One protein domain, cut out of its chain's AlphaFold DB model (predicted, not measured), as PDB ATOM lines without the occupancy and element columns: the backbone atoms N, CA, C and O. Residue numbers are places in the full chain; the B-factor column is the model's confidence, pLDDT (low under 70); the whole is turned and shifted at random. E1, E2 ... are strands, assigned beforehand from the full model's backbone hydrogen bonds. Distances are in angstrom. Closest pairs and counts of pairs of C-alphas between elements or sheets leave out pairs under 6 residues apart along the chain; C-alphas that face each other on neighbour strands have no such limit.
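Overview. This is residues 37 to 149 of the 155 residues of an uncharacterized protein of Isoptericola sediminis (UniProt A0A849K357). A single long sheet of eight antiparallel strands makes an open trough: the long strands E1, E4, E5, E6 and E8 run side by side as its wall, and the short strands at its edges, the pair E2 and E3 at one end of the long strands and E7 near the other, curl to the same side. The sheet is curled like part of a barrel and is not closed, for its edge strands E3 and E7 stay apart. The printed part has 113 residues, with no named helix and eight named strands, E1 to E8 along the chain, in the sheet order E3 E2 E1 E4 E5 E6 E8 E7; the class is all strand, with 57 residues in named strands. It is elongated, with spans of 47 by 29 by 21 A, and only just compact, close to loose, with a radius of gyration of the C-alphas of 15.8 A.

Arrangement. E1, residues 43 to 53, is joined by a tight link to E2, residues 59 to 62. The two are a hairpin at 154 degrees, with N 52 and O 60 at 2.8 A. E2 and E3, residues 68 to 70, form the next hairpin, at 169 degrees, with N 61 and O 69 at 2.7 A. E1, E2 and E3 are a meander, each strand the antiparallel neighbour of the one before. E4, residues 84 to 94, is the antiparallel neighbour of E1 at 163 degrees, where N 43 and O 94 are 2.8 A apart and N 84 and O 53 are 2.8 A apart. E1 E2 E3 E4 are thereby a Greek key, a meander of three strands with the first strand beside the fourth. E4 and E5, residues 105 to 113, are a hairpin at 164 degrees, with N 108 and O 91 at 2.7 A. E5 and E6, residues 118 to 125, are another at 167 degrees, with N 111 and O 119 at 2.8 A; E4 E5 E6 are a second meander. E8, residues 141 to 148, is the antiparallel neighbour of E6 at 165 degrees, with N 122 and O 145 at 2.9 A, and it bends by 55 degrees at residue 144. E7, residues 136 to 138, forms a hairpin with E8, with N 137 and O 141 at 3.0 A. Among the pairs that are apart are E1 and E6, and E2 and E8.

Along the chain. E1 begins at C-alpha 43, at (-3.502, 29.799, -1.592), and is 30.7 A from first to last C-alpha. E2 is 10.3 A long and E3 6.9 A. E4 runs 30.5 A, from C-alpha 84 at (28.039, 30.186, -2.369) to Gly 94. E5 is 26.5 A long, E6 23.7 A and E7 6.2 A. E8 is 20.3 A long and ends at C-alpha 148, at (20.505, 16.951, -6.850).

Size, cuts and confidence. The C-alphas of Arg 39 and Asp 81 are the two farthest apart, at 49.1 A. The printed part has no cut. The link from E3 to E4, residues 71 to 83, is long, and its C-alphas lie 18 to 25 A from the mean of all C-alphas. The links from E4 to E5 and from E6 to E7 are short, with 10 residues each. The sheet is twisted, its C-alphas lying up to 11.4 A off the best plane through them. The mean pLDDT of the printed part is 85.4; residues 38 to 39 and 96 to 103 are under 70.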
ATOM      1  N   GLN A  37      -5.542  33.440  -3.902       70.69
ATOM      2  CA  GLN A  37      -6.466  32.677  -3.072       70.69
ATOM      3  C   GLN A  37      -7.569  32.041  -3.929       70.69
ATOM      4  O   GLN A  37      -8.251  32.706  -4.717       70.69
ATOM      5  N   GLY A  38      -7.722  30.731  -3.783       62.72
ATOM      6  CA  GLY A  38      -8.795  29.927  -4.339       62.72
ATOM      7  C   GLY A  38     -10.114  30.152  -3.604       62.72
ATOM      8  O   GLY A  38     -10.178  30.695  -2.503       62.72
ATOM      9  N   ARG A  39     -11.213  29.719  -4.225       64.75
ATOM     10  CA  ARG A  39     -12.565  29.831  -3.647       64.75
ATOM     11  C   ARG A  39     -12.769  28.920  -2.424       64.75
ATOM     12  O   ARG A  39     -13.737  29.091  -1.692       64.75
ATOM     13  N   ASP A  40     -11.887  27.946  -2.263       71.00
ATOM     14  CA  ASP A  40     -11.818  26.941  -1.209       71.00
ATOM     15  C   ASP A  40     -10.909  27.343  -0.034       71.00
ATOM     16  O   ASP A  40     -10.740  26.537   0.865       71.00
ATOM     17  N   GLY A  41     -10.346  28.558  -0.023       71.56
ATOM     18  CA  GLY A  41      -9.409  29.013   1.019       71.56
ATOM     19  C   GLY A  41      -7.944  28.774   0.655       71.56
ATOM     20  O   GLY A  41      -7.104  29.611   0.969       71.56
ATOM     21  N   THR A  42      -7.674  27.740  -0.149       77.00
ATOM     22  CA  THR A  42      -6.339  27.382  -0.636       77.00
ATOM     23  C   THR A  42      -5.617  28.549  -1.313       77.00
ATOM     24  O   THR A  42      -6.123  29.122  -2.278       77.00
ATOM     25  N   VAL A  43      -4.382  28.839  -0.913       79.44
ATOM     26  CA  VAL A  43      -3.502  29.799  -1.592       79.44
ATOM     27  C   VAL A  43      -2.564  29.054  -2.531       79.44
ATOM     28  O   VAL A  43      -1.917  28.086  -2.137       79.44
ATOM     29  N   VAL A  44      -2.476  29.507  -3.783       80.56
ATOM     30  CA  VAL A  44      -1.463  29.053  -4.744       80.56
ATOM     31  C   VAL A  44      -0.563  30.223  -5.087       80.56
ATOM     32  O   VAL A  44      -1.030  31.242  -5.597       80.56
ATOM     33  N   GLY A  45       0.732  30.067  -4.860       82.44
ATOM     34  CA  GLY A  45       1.678  31.147  -5.078       82.44
ATOM     35  C   GLY A  45       3.080  30.669  -5.390       82.44
ATOM     36  O   GLY A  45       3.371  29.471  -5.451       82.44
ATOM     37  N   HIS A  46       3.939  31.649  -5.632       84.75
ATOM     38  CA  HIS A  46       5.368  31.436  -5.698       84.75
ATOM     39  C   HIS A  46       6.097  32.683  -5.216       84.75
ATOM     40  O   HIS A  46       5.604  33.799  -5.390       84.75
ATOM     41  N   TYR A  47       7.275  32.481  -4.648       84.00
ATOM     42  CA  TYR A  47       8.203  33.549  -4.314       84.00
ATOM     43  C   TYR A  47       9.628  33.104  -4.634       84.00
ATOM     44  O   TYR A  47       9.907  31.913  -4.821       84.00
ATOM     45  N   THR A  48      10.516  34.083  -4.754       88.69
ATOM     46  CA  THR A  48      11.947  33.855  -4.934       88.69
ATOM     47  C   THR A  48      12.674  34.228  -3.665       88.69
ATOM     48  O   THR A  48      12.360  35.259  -3.086       88.69
ATOM     49  N   SER A  49      13.648  33.429  -3.266       90.50
ATOM     50  CA  SER A  49      14.437  33.666  -2.064       90.50
ATOM     51  C   SER A  49      15.922  33.492  -2.375       90.50
ATOM     52  O   SER A  49      16.274  32.702  -3.249       90.50
ATOM     53  N   LEU A  50      16.775  34.258  -1.695       93.94
ATOM     54  CA  LEU A  50      18.224  34.256  -1.877       93.94
ATOM     55  C   LEU A  50      18.885  33.740  -0.603       93.94
ATOM     56  O   LEU A  50      18.751  34.371   0.442       93.94
ATOM     57  N   TYR A  51      19.611  32.633  -0.699       95.44
ATOM     58  CA  TYR A  51      20.462  32.125   0.375       95.44
ATOM     59  C   TYR A  51      21.927  32.295  -0.015       95.44
ATOM     60  O   TYR A  51      22.286  32.014  -1.157       95.44
ATOM     61  N   ALA A  52      22.764  32.731   0.919       96.06
ATOM     62  CA  ALA A  52      24.205  32.795   0.749       96.06
ATOM     63  C   ALA A  52      24.910  32.333   2.026       96.06
ATOM     64  O   ALA A  52      24.459  32.641   3.127       96.06
ATOM     65  N   GLU A  53      26.007  31.604   1.871       96.62
ATOM     66  CA  GLU A  53      26.825  31.061   2.960       96.62
ATOM     67  C   GLU A  53      28.293  31.083   2.542       96.62
ATOM     68  O   GLU A  53      28.587  30.856   1.369       96.62
ATOM     69  N   ASP A  54      29.200  31.343   3.481       95.31
ATOM     70  CA  ASP A  54      30.645  31.237   3.272       95.31
ATOM     71  C   ASP A  54      31.288  30.080   4.064       95.31
ATOM     72  O   ASP A  54      30.659  29.435   4.907       95.31
ATOM     73  N   ASP A  55      32.573  29.807   3.812       94.56
ATOM     74  CA  ASP A  55      33.295  28.696   4.457       94.56
ATOM     75  C   ASP A  55      33.523  28.906   5.971       94.56
ATOM     76  O   ASP A  55      33.924  27.971   6.679       94.56
ATOM     77  N   ALA A  56      33.294  30.119   6.494       93.25
ATOM     78  CA  ALA A  56      33.332  30.393   7.929       93.25
ATOM     79  C   ALA A  56      32.029  29.966   8.635       93.25
ATOM     80  O   ALA A  56      32.002  29.881   9.869       93.25
ATOM     81  N   GLY A  57      30.994  29.623   7.861       91.81
ATOM     82  CA  GLY A  57      29.658  29.290   8.343       91.81
ATOM     83  C   GLY A  57      28.803  30.525   8.617       91.81
ATOM     84  O   GLY A  57      27.775  30.402   9.292       91.81
ATOM     85  N   ASP A  58      29.227  31.698   8.136       95.75
ATOM     86  CA  ASP A  58      28.382  32.880   8.120       95.75
ATOM     87  C   ASP A  58      27.381  32.776   6.971       95.75
ATOM     88  O   ASP A  58      27.696  32.280   5.888       95.75
ATOM     89  N   TRP A  59      26.139  33.193   7.219       96.50
ATOM     90  CA  TRP A  59      25.068  33.039   6.241       96.50
ATOM     91  C   TRP A  59      24.058  34.176   6.279       96.50
ATOM     92  O   TRP A  59      23.789  34.788   7.319       96.50
ATOM     93  N   TYR A  60      23.467  34.406   5.114       95.88
ATOM     94  CA  TYR A  60      22.434  35.385   4.831       95.88
ATOM     95  C   TYR A  60      21.288  34.702   4.081       95.88
ATOM     96  O   TYR A  60      21.512  33.951   3.133       95.88
ATOM     97  N   TRP A  61      20.048  34.990   4.463       95.38
ATOM     98  CA  TRP A  61      18.860  34.478   3.795       95.38
ATOM     99  C   TRP A  61      17.776  35.548   3.682       95.38
ATOM    100  O   TRP A  61      17.110  35.893   4.657       95.38
ATOM    101  N   ASP A  62      17.555  36.027   2.460       92.81
ATOM    102  CA  ASP A  62      16.376  36.810   2.095       92.81
ATOM    103  C   ASP A  62      15.242  35.860   1.701       92.81
ATOM    104  O   ASP A  62      15.340  35.138   0.702       92.81
ATOM    105  N   LEU A  63      14.159  35.846   2.476       85.06
ATOM    106  CA  LEU A  63      13.009  34.973   2.231       85.06
ATOM    107  C   LEU A  63      12.131  35.445   1.062       85.06
ATOM    108  O   LEU A  63      11.241  34.707   0.644       85.06
ATOM    109  N   GLY A  64      12.373  36.634   0.503       82.94
ATOM    110  CA  GLY A  64      11.618  37.179  -0.627       82.94
ATOM    111  C   GLY A  64      10.278  37.814  -0.261       82.94
ATOM    112  O   GLY A  64       9.543  38.256  -1.144       82.94
ATOM    113  N   ASP A  65       9.954  37.869   1.030       75.00
ATOM    114  CA  ASP A  65       8.735  38.468   1.582       75.00
ATOM    115  C   ASP A  65       9.025  39.666   2.504       75.00
ATOM    116  O   ASP A  65       8.145  40.146   3.217       75.00
ATOM    117  N   GLY A  66      10.260  40.176   2.461       79.69
ATOM    118  CA  GLY A  66      10.734  41.285   3.288       79.69
ATOM    119  C   GLY A  66      11.374  40.852   4.606       79.69
ATOM    120  O   GLY A  66      11.940  41.696   5.300       79.69
ATOM    121  N   ARG A  67      11.333  39.558   4.948       84.56
ATOM    122  CA  ARG A  67      12.087  39.006   6.075       84.56
ATOM    123  C   ARG A  67      13.482  38.585   5.626       84.56
ATOM    124  O   ARG A  67      13.650  37.920   4.605       84.56
ATOM    125  N   VAL A  68      14.463  38.926   6.454       89.00
ATOM    126  CA  VAL A  68      15.857  38.506   6.314       89.00
ATOM    127  C   VAL A  68      16.269  37.779   7.587       89.00
ATOM    128  O   VAL A  68      15.912  38.189   8.694       89.00
ATOM    129  N   MET A  69      16.995  36.681   7.426       91.75
ATOM    130  CA  MET A  69      17.563  35.882   8.506       91.75
ATOM    131  C   MET A  69      19.039  35.626   8.214       91.75
ATOM    132  O   MET A  69      19.423  35.552   7.054       91.75
ATOM    133  N   GLY A  70      19.869  35.469   9.238       93.31
ATOM    134  CA  GLY A  70      21.294  35.226   9.031       93.31
ATOM    135  C   GLY A  70      22.125  35.429  10.285       93.31
ATOM    136  O   GLY A  70      21.606  35.847  11.325       93.31
ATOM    137  N   THR A  71      23.419  35.128  10.186       96.25
ATOM    138  CA  THR A  71      24.438  35.604  11.139       96.25
ATOM    139  C   THR A  71      24.980  36.981  10.762       96.25
ATOM    140  O   THR A  71      25.542  37.654  11.626       96.25
ATOM    141  N   VAL A  72      24.766  37.396   9.512       94.38
ATOM    142  CA  VAL A  72      25.181  38.678   8.935       94.38
ATOM    143  C   VAL A  72      23.981  39.446   8.375       94.38
ATOM    144  O   VAL A  72      22.932  38.857   8.095       94.38
ATOM    145  N   ASP A  73      24.137  40.757   8.194       92.44
ATOM    146  CA  ASP A  73      23.041  41.641   7.767       92.44
ATOM    147  C   ASP A  73      22.920  41.761   6.234       92.44
ATOM    148  O   ASP A  73      21.905  42.246   5.722       92.44
ATOM    149  N   GLY A  74      23.929  41.301   5.489       92.25
ATOM    150  CA  GLY A  74      23.986  41.398   4.032       92.25
ATOM    151  C   GLY A  74      24.985  40.431   3.404       92.25
ATOM    152  O   GLY A  74      25.913  39.951   4.052       92.25
ATOM    153  N   THR A  75      24.813  40.156   2.110       93.44
ATOM    154  CA  THR A  75      25.738  39.295   1.354       93.44
ATOM    155  C   THR A  75      27.118  39.921   1.151       93.44
ATOM    156  O   THR A  75      28.064  39.208   0.840       93.44
ATOM    157  N   ASP A  76      27.259  41.236   1.329       95.12
ATOM    158  CA  ASP A  76      28.535  41.951   1.267       95.12
ATOM    159  C   ASP A  76      29.412  41.765   2.516       95.12
ATOM    160  O   ASP A  76      30.590  42.122   2.487       95.12
ATOM    161  N   GLU A  77      28.858  41.193   3.588       94.88
ATOM    162  CA  GLU A  77      29.593  40.830   4.805       94.88
ATOM    163  C   GLU A  77      30.205  39.419   4.742       94.88
ATOM    164  O   GLU A  77      31.046  39.093   5.578       94.88
ATOM    165  N   LEU A  78      29.819  38.613   3.746       95.12
ATOM    166  CA  LEU A  78      30.333  37.260   3.526       95.12
ATOM    167  C   LEU A  78      31.698  37.280   2.828       95.12
ATOM    168  O   LEU A  78      32.004  38.197   2.059       95.12
ATOM    169  N   ASP A  79      32.512  36.247   3.058       95.00
ATOM    170  CA  ASP A  79      33.796  36.095   2.368       95.00
ATOM    171  C   ASP A  79      33.593  35.882   0.849       95.00
ATOM    172  O   ASP A  79      33.118  34.825   0.424       95.00
ATOM    173  N   PRO A  80      33.987  36.844  -0.010       92.69
ATOM    174  CA  PRO A  80      33.721  36.774  -1.444       92.69
ATOM    175  C   PRO A  80      34.486  35.656  -2.163       92.69
ATOM    176  O   PRO A  80      34.135  35.326  -3.295       92.69
ATOM    177  N   ASP A  81      35.539  35.104  -1.551       93.62
ATOM    178  CA  ASP A  81      36.326  34.023  -2.148       93.62
ATOM    179  C   ASP A  81      35.697  32.639  -1.907       93.62
ATOM    180  O   ASP A  81      36.043  31.683  -2.607       93.62
ATOM    181  N   THR A  82      34.786  32.528  -0.933       92.44
ATOM    182  CA  THR A  82      34.184  31.253  -0.509       92.44
ATOM    183  C   THR A  82      32.658  31.258  -0.494       92.44
ATOM    184  O   THR A  82      32.058  30.194  -0.363       92.44
ATOM    185  N   VAL A  83      32.021  32.418  -0.685       94.38
ATOM    186  CA  VAL A  83      30.563  32.528  -0.719       94.38
ATOM    187  C   VAL A  83      29.948  31.670  -1.828       94.38
ATOM    188  O   VAL A  83      30.342  31.741  -2.994       94.38
ATOM    189  N   VAL A  84      28.936  30.892  -1.455       94.62
ATOM    190  CA  VAL A  84      28.039  30.186  -2.369       94.62
ATOM    191  C   VAL A  84      26.670  30.831  -2.273       94.62
ATOM    192  O   VAL A  84      26.096  30.930  -1.190       94.62
ATOM    193  N   THR A  85      26.130  31.249  -3.414       94.50
ATOM    194  CA  THR A  85      24.811  31.881  -3.495       94.50
ATOM    195  C   THR A  85      23.821  30.971  -4.206       94.50
ATOM    196  O   THR A  85      24.089  30.487  -5.306       94.50
ATOM    197  N   CYS A  86      22.643  30.782  -3.615       94.75
ATOM    198  CA  CYS A  86      21.571  29.948  -4.138       94.75
ATOM    199  C   CYS A  86      20.254  30.726  -4.269       94.75
ATOM    200  O   CYS A  86      19.706  31.237  -3.291       94.75
ATOM    201  N   ASP A  87      19.704  30.732  -5.481       93.31
ATOM    202  CA  ASP A  87      18.366  31.226  -5.790       93.31
ATOM    203  C   ASP A  87      17.336  30.110  -5.600       93.31
ATOM    204  O   ASP A  87      17.396  29.054  -6.238       93.31
ATOM    205  N   TYR A  88      16.343  30.365  -4.759       91.69
ATOM    206  CA  TYR A  88      15.216  29.484  -4.500       91.69
ATOM    207  C   TYR A  88      14.015  29.990  -5.282       91.69
ATOM    208  O   TYR A  88      13.558  31.107  -5.071       91.69
ATOM    209  N   GLN A  89      13.443  29.149  -6.136       91.94
ATOM    210  CA  GLN A  89      12.082  29.326  -6.622       91.94
ATOM    211  C   GLN A  89      11.166  28.409  -5.818       91.94
ATOM    212  O   GLN A  89      11.149  27.193  -6.029       91.94
ATOM    213  N   VAL A  90      10.396  29.006  -4.914       87.25
ATOM    214  CA  VAL A  90       9.444  28.294  -4.066       87.25
ATOM    215  C   VAL A  90       8.066  28.402  -4.690       87.25
ATOM    216  O   VAL A  90       7.577  29.499  -4.935       87.25
ATOM    217  N   ILE A  91       7.434  27.264  -4.958       87.81
ATOM    218  CA  ILE A  91       6.064  27.163  -5.459       87.81
ATOM    219  C   ILE A  91       5.269  26.399  -4.421       87.81
ATOM    220  O   ILE A  91       5.681  25.321  -3.998       87.81
ATOM    221  N   TYR A  92       4.111  26.913  -4.045       86.31
ATOM    222  CA  TYR A  92       3.338  26.308  -2.979       86.31
ATOM    223  C   TYR A  92       1.846  26.297  -3.299       86.31
ATOM    224  O   TYR A  92       1.331  27.111  -4.075       86.31
ATOM    225  N   ARG A  93       1.158  25.336  -2.687       85.69
ATOM    226  CA  ARG A  93      -0.296  25.274  -2.600       85.69
ATOM    227  C   ARG A  93      -0.655  24.758  -1.218       85.69
ATOM    228  O   ARG A  93      -0.311  23.618  -0.924       85.69
ATOM    229  N   GLY A  94      -1.378  25.546  -0.440       80.12
ATOM    230  CA  GLY A  94      -1.823  25.133   0.888       80.12
ATOM    231  C   GLY A  94      -2.882  26.054   1.464       80.12
ATOM    232  O   GLY A  94      -3.109  27.144   0.928       80.12
ATOM    233  N   ASP A  95      -3.551  25.603   2.513       75.25
ATOM    234  CA  ASP A  95      -4.554  26.382   3.242       75.25
ATOM    235  C   ASP A  95      -3.946  27.075   4.465       75.25
ATOM    236  O   ASP A  95      -4.344  26.768   5.564       75.25
ATOM    237  N   PHE A  96      -2.988  27.996   4.302       65.00
ATOM    238  CA  PHE A  96      -2.156  28.586   5.383       65.00
ATOM    239  C   PHE A  96      -2.863  29.290   6.560       65.00
ATOM    240  O   PHE A  96      -2.163  29.879   7.388       65.00
ATOM    241  N   GLY A  97      -4.201  29.273   6.620       62.75
ATOM    242  CA  GLY A  97      -4.965  29.729   7.777       62.75
ATOM    243  C   GLY A  97      -4.479  31.073   8.333       62.75
ATOM    244  O   GLY A  97      -4.195  32.002   7.574       62.75
ATOM    245  N   ASP A  98      -4.376  31.147   9.665       54.62
ATOM    246  CA  ASP A  98      -3.637  32.187  10.404       54.62
ATOM    247  C   ASP A  98      -2.288  31.647  10.955       54.62
ATOM    248  O   ASP A  98      -1.593  32.364  11.678       54.62
ATOM    249  N   ASP A  99      -1.913  30.387  10.666       52.41
ATOM    250  CA  ASP A  99      -0.677  29.757  11.161       52.41
ATOM    251  C   ASP A  99       0.230  29.297   9.997       52.41
ATOM    252  O   ASP A  99       0.021  28.235   9.405       52.41
ATOM    253  N   PRO A 100       1.312  30.043   9.702       48.16
ATOM    254  CA  PRO A 100       2.207  29.756   8.583       48.16
ATOM    255  C   PRO A 100       2.985  28.435   8.702       48.16
ATOM    256  O   PRO A 100       3.690  28.066   7.763       48.16
ATOM    257  N   SER A 101       2.917  27.747   9.847       45.94
ATOM    258  CA  SER A 101       3.644  26.500  10.096       45.94
ATOM    259  C   SER A 101       2.785  25.234  10.011       45.94
ATOM    260  O   SER A 101       3.348  24.136  10.056       45.94
ATOM    261  N   LEU A 102       1.454  25.349   9.891       50.81
ATOM    262  CA  LEU A 102       0.552  24.255  10.272       50.81
ATOM    263  C   LEU A 102      -0.528  23.827   9.279       50.81
ATOM    264  O   LEU A 102      -1.278  22.917   9.630       50.81
ATOM    265  N   ASP A 103      -0.572  24.345   8.055       63.34
ATOM    266  CA  ASP A 103      -1.659  23.958   7.153       63.34
ATOM    267  C   ASP A 103      -1.258  23.125   5.936       63.34
ATOM    268  O   ASP A 103      -0.101  23.062   5.524       63.34
ATOM    269  N   ASP A 104      -2.256  22.406   5.423       74.12
ATOM    270  CA  ASP A 104      -2.120  21.308   4.480       74.12
ATOM    271  C   ASP A 104      -1.590  21.711   3.091       74.12
ATOM    272  O   ASP A 104      -1.407  22.876   2.743       74.12
ATOM    273  N   GLY A 105      -1.324  20.697   2.268       85.88
ATOM    274  CA  GLY A 105      -0.916  20.858   0.879       85.88
ATOM    275  C   GLY A 105       0.541  20.491   0.619       85.88
ATOM    276  O   GLY A 105       1.019  19.443   1.068       85.88
ATOM    277  N   TRP A 106       1.216  21.293  -0.210       88.44
ATOM    278  CA  TRP A 106       2.554  20.993  -0.711       88.44
ATOM    279  C   TRP A 106       3.392  22.226  -1.054       88.44
ATOM    280  O   TRP A 106       2.883  23.276  -1.450       88.44
ATOM    281  N   ILE A 107       4.711  22.033  -1.003       88.50
ATOM    282  CA  ILE A 107       5.730  23.015  -1.383       88.50
ATOM    283  C   ILE A 107       6.714  22.346  -2.347       88.50
ATOM    284  O   ILE A 107       7.105  21.194  -2.163       88.50
ATOM    285  N   LYS A 108       7.109  23.055  -3.402       90.50
ATOM    286  CA  LYS A 108       8.162  22.663  -4.337       90.50
ATOM    287  C   LYS A 108       9.229  23.736  -4.366       90.50
ATOM    288  O   LYS A 108       8.910  24.885  -4.656       90.50
ATOM    289  N   ASN A 109      10.476  23.335  -4.167       89.50
ATOM    290  CA  ASN A 109      11.615  24.230  -4.313       89.50
ATOM    291  C   ASN A 109      12.438  23.793  -5.517       89.50
ATOM    292  O   ASN A 109      12.885  22.646  -5.562       89.50
ATOM    293  N   ASN A 110      12.665  24.720  -6.443       90.62
ATOM    294  CA  ASN A 110      13.685  24.594  -7.477       90.62
ATOM    295  C   ASN A 110      14.823  25.538  -7.089       90.62
ATOM    296  O   ASN A 110      14.634  26.753  -7.079       90.62
ATOM    297  N   ILE A 111      15.971  24.984  -6.725       93.00
ATOM    298  CA  ILE A 111      17.101  25.733  -6.175       93.00
ATOM    299  C   ILE A 111      18.234  25.691  -7.188       93.00
ATOM    300  O   ILE A 111      18.551  24.624  -7.726       93.00
ATOM    301  N   ARG A 112      18.848  26.841  -7.441       93.56
ATOM    302  CA  ARG A 112      20.012  26.963  -8.313       93.56
ATOM    303  C   ARG A 112      21.099  27.751  -7.612       93.56
ATOM    304  O   ARG A 112      20.865  28.896  -7.253       93.56
ATOM    305  N   CYS A 113      22.275  27.156  -7.508       93.75
ATOM    306  CA  CYS A 113      23.445  27.783  -6.923       93.75
ATOM    307  C   CYS A 113      24.440  28.228  -8.009       93.75
ATOM    308  O   CYS A 113      24.413  27.744  -9.151       93.75
ATOM    309  N   ASP A 114      25.275  29.205  -7.675       92.56
ATOM    310  CA  ASP A 114      26.302  29.783  -8.549       92.56
ATOM    311  C   ASP A 114      27.466  28.825  -8.854       92.56
ATOM    312  O   ASP A 114      28.014  28.858  -9.959       92.56
ATOM    313  N   ASP A 115      27.750  27.893  -7.944       89.31
ATOM    314  CA  ASP A 115      28.659  26.753  -8.122       89.31
ATOM    315  C   ASP A 115      28.205  25.760  -9.222       89.31
ATOM    316  O   ASP A 115      28.930  24.831  -9.592       89.31
ATOM    317  N   GLY A 116      27.012  25.971  -9.789       87.25
ATOM    318  CA  GLY A 116      26.407  25.151 -10.832       87.25
ATOM    319  C   GLY A 116      25.536  24.012 -10.303       87.25
ATOM    320  O   GLY A 116      24.929  23.294 -11.108       87.25
ATOM    321  N   THR A 117      25.431  23.852  -8.985       88.25
ATOM    322  CA  THR A 117      24.567  22.861  -8.353       88.25
ATOM    323  C   THR A 117      23.102  23.283  -8.456       88.25
ATOM    324  O   THR A 117      22.730  24.450  -8.330       88.25
ATOM    325  N   THR A 118      22.229  22.311  -8.714       90.19
ATOM    326  CA  THR A 118      20.778  22.510  -8.709       90.19
ATOM    327  C   THR A 118      20.104  21.446  -7.866       90.19
ATOM    328  O   THR A 118      20.475  20.268  -7.918       90.19
ATOM    329  N   TYR A 119      19.086  21.861  -7.120       89.12
ATOM    330  CA  TYR A 119      18.293  20.988  -6.269       89.12
ATOM    331  C   TYR A 119      16.820  21.117  -6.632       89.12
ATOM    332  O   TYR A 119      16.338  22.209  -6.928       89.12
ATOM    333  N   ASN A 120      16.083  20.012  -6.570       90.38
ATOM    334  CA  ASN A 120      14.627  20.052  -6.610       90.38
ATOM    335  C   ASN A 120      14.076  19.224  -5.462       90.38
ATOM    336  O   ASN A 120      14.389  18.035  -5.354       90.38
ATOM    337  N   SER A 121      13.240  19.842  -4.636       89.88
ATOM    338  CA  SER A 121      12.565  19.167  -3.529       89.88
ATOM    339  C   SER A 121      11.055  19.351  -3.600       89.88
ATOM    340  O   SER A 121      10.557  20.356  -4.108       89.88
ATOM    341  N   THR A 122      10.313  18.343  -3.143       90.88
ATOM    342  CA  THR A 122       8.863  18.432  -2.932       90.88
ATOM    343  C   THR A 122       8.538  17.977  -1.524       90.88
ATOM    344  O   THR A 122       8.835  16.843  -1.149       90.88
ATOM    345  N   TYR A 123       7.882  18.866  -0.796       90.19
ATOM    346  CA  TYR A 123       7.403  18.668   0.558       90.19
ATOM    347  C   TYR A 123       5.890  18.564   0.536       90.19
ATOM    348  O   TYR A 123       5.225  19.299  -0.201       90.19
ATOM    349  N   VAL A 124       5.352  17.646   1.325       89.94
ATOM    350  CA  VAL A 124       3.913  17.425   1.423       89.94
ATOM    351  C   VAL A 124       3.498  17.257   2.878       89.94
ATOM    352  O   VAL A 124       4.217  16.647   3.666       89.94
ATOM    353  N   SER A 125       2.340  17.807   3.222       90.38
ATOM    354  CA  SER A 125       1.692  17.586   4.520       90.38
ATOM    355  C   SER A 125       1.064  16.187   4.612       90.38
ATOM    356  O   SER A 125       0.834  15.543   3.588       90.38
ATOM    357  N   SER A 126       0.716  15.746   5.824       88.12
ATOM    358  CA  SER A 126       0.089  14.441   6.093       88.12
ATOM    359  C   SER A 126      -1.251  14.205   5.400       88.12
ATOM    360  O   SER A 126      -1.646  13.055   5.217       88.12
ATOM    361  N   GLU A 127      -1.944  15.273   5.007       85.12
ATOM    362  CA  GLU A 127      -3.220  15.203   4.289       85.12
ATOM    363  C   GLU A 127      -3.035  15.032   2.769       85.12
ATOM    364  O   GLU A 127      -3.982  14.703   2.048       85.12
ATOM    365  N   ASP A 128      -1.821  15.235   2.246       87.00
ATOM    366  CA  ASP A 128      -1.545  15.035   0.827       87.00
ATOM    367  C   ASP A 128      -1.450  13.531   0.499       87.00
ATOM    368  O   ASP A 128      -0.718  12.799   1.166       87.00
ATOM    369  N   PRO A 129      -2.092  13.042  -0.581       87.75
ATOM    370  CA  PRO A 129      -2.041  11.627  -0.962       87.75
ATOM    371  C   PRO A 129      -0.639  11.065  -1.238       87.75
ATOM    372  O   PRO A 129      -0.488   9.849  -1.356       87.75
ATOM    373  N   ARG A 130       0.366  11.928  -1.430       87.19
ATOM    374  CA  ARG A 130       1.767  11.535  -1.639       87.19
ATOM    375  C   ARG A 130       2.521  11.294  -0.333       87.19
ATOM    376  O   ARG A 130       3.604  10.725  -0.402       87.19
ATOM    377  N   TYR A 131       1.995  11.738   0.807       88.19
ATOM    378  CA  TYR A 131       2.642  11.586   2.106       88.19
ATOM    379  C   TYR A 131       2.849  10.108   2.445       88.19
ATOM    380  O   TYR A 131       1.900   9.318   2.414       88.19
ATOM    381  N   THR A 132       4.082   9.734   2.791       88.75
ATOM    382  CA  THR A 132       4.414   8.368   3.225       88.75
ATOM    383  C   THR A 132       4.765   8.319   4.710       88.75
ATOM    384  O   THR A 132       4.571   7.288   5.354       88.75
ATOM    385  N   GLY A 133       5.224   9.441   5.273       87.75
ATOM    386  CA  GLY A 133       5.728   9.552   6.638       87.75
ATOM    387  C   GLY A 133       7.128   8.961   6.809       87.75
ATOM    388  O   GLY A 133       7.540   8.699   7.941       87.75
ATOM    389  N   GLU A 134       7.849   8.712   5.713       88.75
ATOM    390  CA  GLU A 134       9.166   8.063   5.740       88.75
ATOM    391  C   GLU A 134      10.315   9.051   5.996       88.75
ATOM    392  O   GLU A 134      11.339   8.667   6.571       88.75
ATOM    393  N   HIS A 135      10.150  10.326   5.629       85.25
ATOM    394  CA  HIS A 135      11.167  11.373   5.738       85.25
ATOM    395  C   HIS A 135      10.615  12.653   6.404       85.25
ATOM    396  O   HIS A 135      10.555  13.721   5.784       85.25
ATOM    397  N   PRO A 136      10.236  12.580   7.694       86.31
ATOM    398  CA  PRO A 136       9.637  13.707   8.393       86.31
ATOM    399  C   PRO A 136      10.632  14.860   8.562       86.31
ATOM    400  O   PRO A 136      11.769  14.663   8.997       86.31
ATOM    401  N   ILE A 137      10.178  16.072   8.262       77.19
ATOM    402  CA  ILE A 137      10.998  17.296   8.269       77.19
ATOM    403  C   ILE A 137      10.391  18.393   9.142       77.19
ATOM    404  O   ILE A 137      11.139  19.042   9.869       77.19
ATOM    405  N   TRP A 138       9.060  18.535   9.177       76.94
ATOM    406  CA  TRP A 138       8.360  19.504  10.038       76.94
ATOM    407  C   TRP A 138       7.093  18.897  10.647       76.94
ATOM    408  O   TRP A 138       5.980  19.175  10.216       76.94
ATOM    409  N   GLY A 139       7.247  18.017  11.640       81.44
ATOM    410  CA  GLY A 139       6.109  17.380  12.310       81.44
ATOM    411  C   GLY A 139       5.295  16.493  11.362       81.44
ATOM    412  O   GLY A 139       5.647  15.337  11.159       81.44
ATOM    413  N   THR A 140       4.215  17.037  10.801       84.38
ATOM    414  CA  THR A 140       3.303  16.376   9.849       84.38
ATOM    415  C   THR A 140       3.718  16.531   8.383       84.38
ATOM    416  O   THR A 140       2.957  16.159   7.495       84.38
ATOM    417  N   TRP A 141       4.908  17.068   8.109       86.94
ATOM    418  CA  TRP A 141       5.442  17.228   6.756       86.94
ATOM    419  C   TRP A 141       6.510  16.196   6.419       86.94
ATOM    420  O   TRP A 141       7.377  15.897   7.243       86.94
ATOM    421  N   ASP A 142       6.478  15.733   5.174       86.75
ATOM    422  CA  ASP A 142       7.359  14.713   4.612       86.75
ATOM    423  C   ASP A 142       7.998  15.199   3.303       86.75
ATOM    424  O   ASP A 142       7.370  15.918   2.516       86.75
ATOM    425  N   ILE A 143       9.254  14.812   3.060       87.81
ATOM    426  CA  ILE A 143       9.929  15.052   1.779       87.81
ATOM    427  C   ILE A 143       9.748  13.838   0.868       87.81
ATOM    428  O   ILE A 143      10.301  12.768   1.095       87.81
ATOM    429  N   VAL A 144       9.003  14.029  -0.218       85.00
ATOM    430  CA  VAL A 144       8.662  12.945  -1.158       85.00
ATOM    431  C   VAL A 144       9.489  12.977  -2.438       85.00
ATOM    432  O   VAL A 144       9.512  12.010  -3.193       85.00
ATOM    433  N   VAL A 145      10.177  14.089  -2.703       83.00
ATOM    434  CA  VAL A 145      11.142  14.213  -3.800       83.00
ATOM    435  C   VAL A 145      12.341  15.005  -3.304       83.00
ATOM    436  O   VAL A 145      12.165  16.087  -2.751       83.00
ATOM    437  N   SER A 146      13.546  14.493  -3.564       83.56
ATOM    438  CA  SER A 146      14.807  15.214  -3.388       83.56
ATOM    439  C   SER A 146      15.795  14.802  -4.474       83.56
ATOM    440  O   SER A 146      16.308  13.681  -4.496       83.56
ATOM    441  N   THR A 147      16.047  15.701  -5.418       83.00
ATOM    442  CA  THR A 147      17.006  15.466  -6.501       83.00
ATOM    443  C   THR A 147      18.086  16.531  -6.489       83.00
ATOM    444  O   THR A 147      17.802  17.707  -6.275       83.00
ATOM    445  N   VAL A 148      19.321  16.096  -6.734       82.19
ATOM    446  CA  VAL A 148      20.505  16.951  -6.850       82.19
ATOM    447  C   VAL A 148      21.154  16.678  -8.201       82.19
ATOM    448  O   VAL A 148      21.333  15.515  -8.586       82.19
ATOM    449  N   SER A 149      21.499  17.729  -8.947       77.19
ATOM    450  CA  SER A 149      22.191  17.573 -10.229       77.19
ATOM    451  C   SER A 149      23.472  16.761 -10.078       77.19
ATOM    452  O   SER A 149      24.259  16.979  -9.165       77.19
TER     453      SER A 149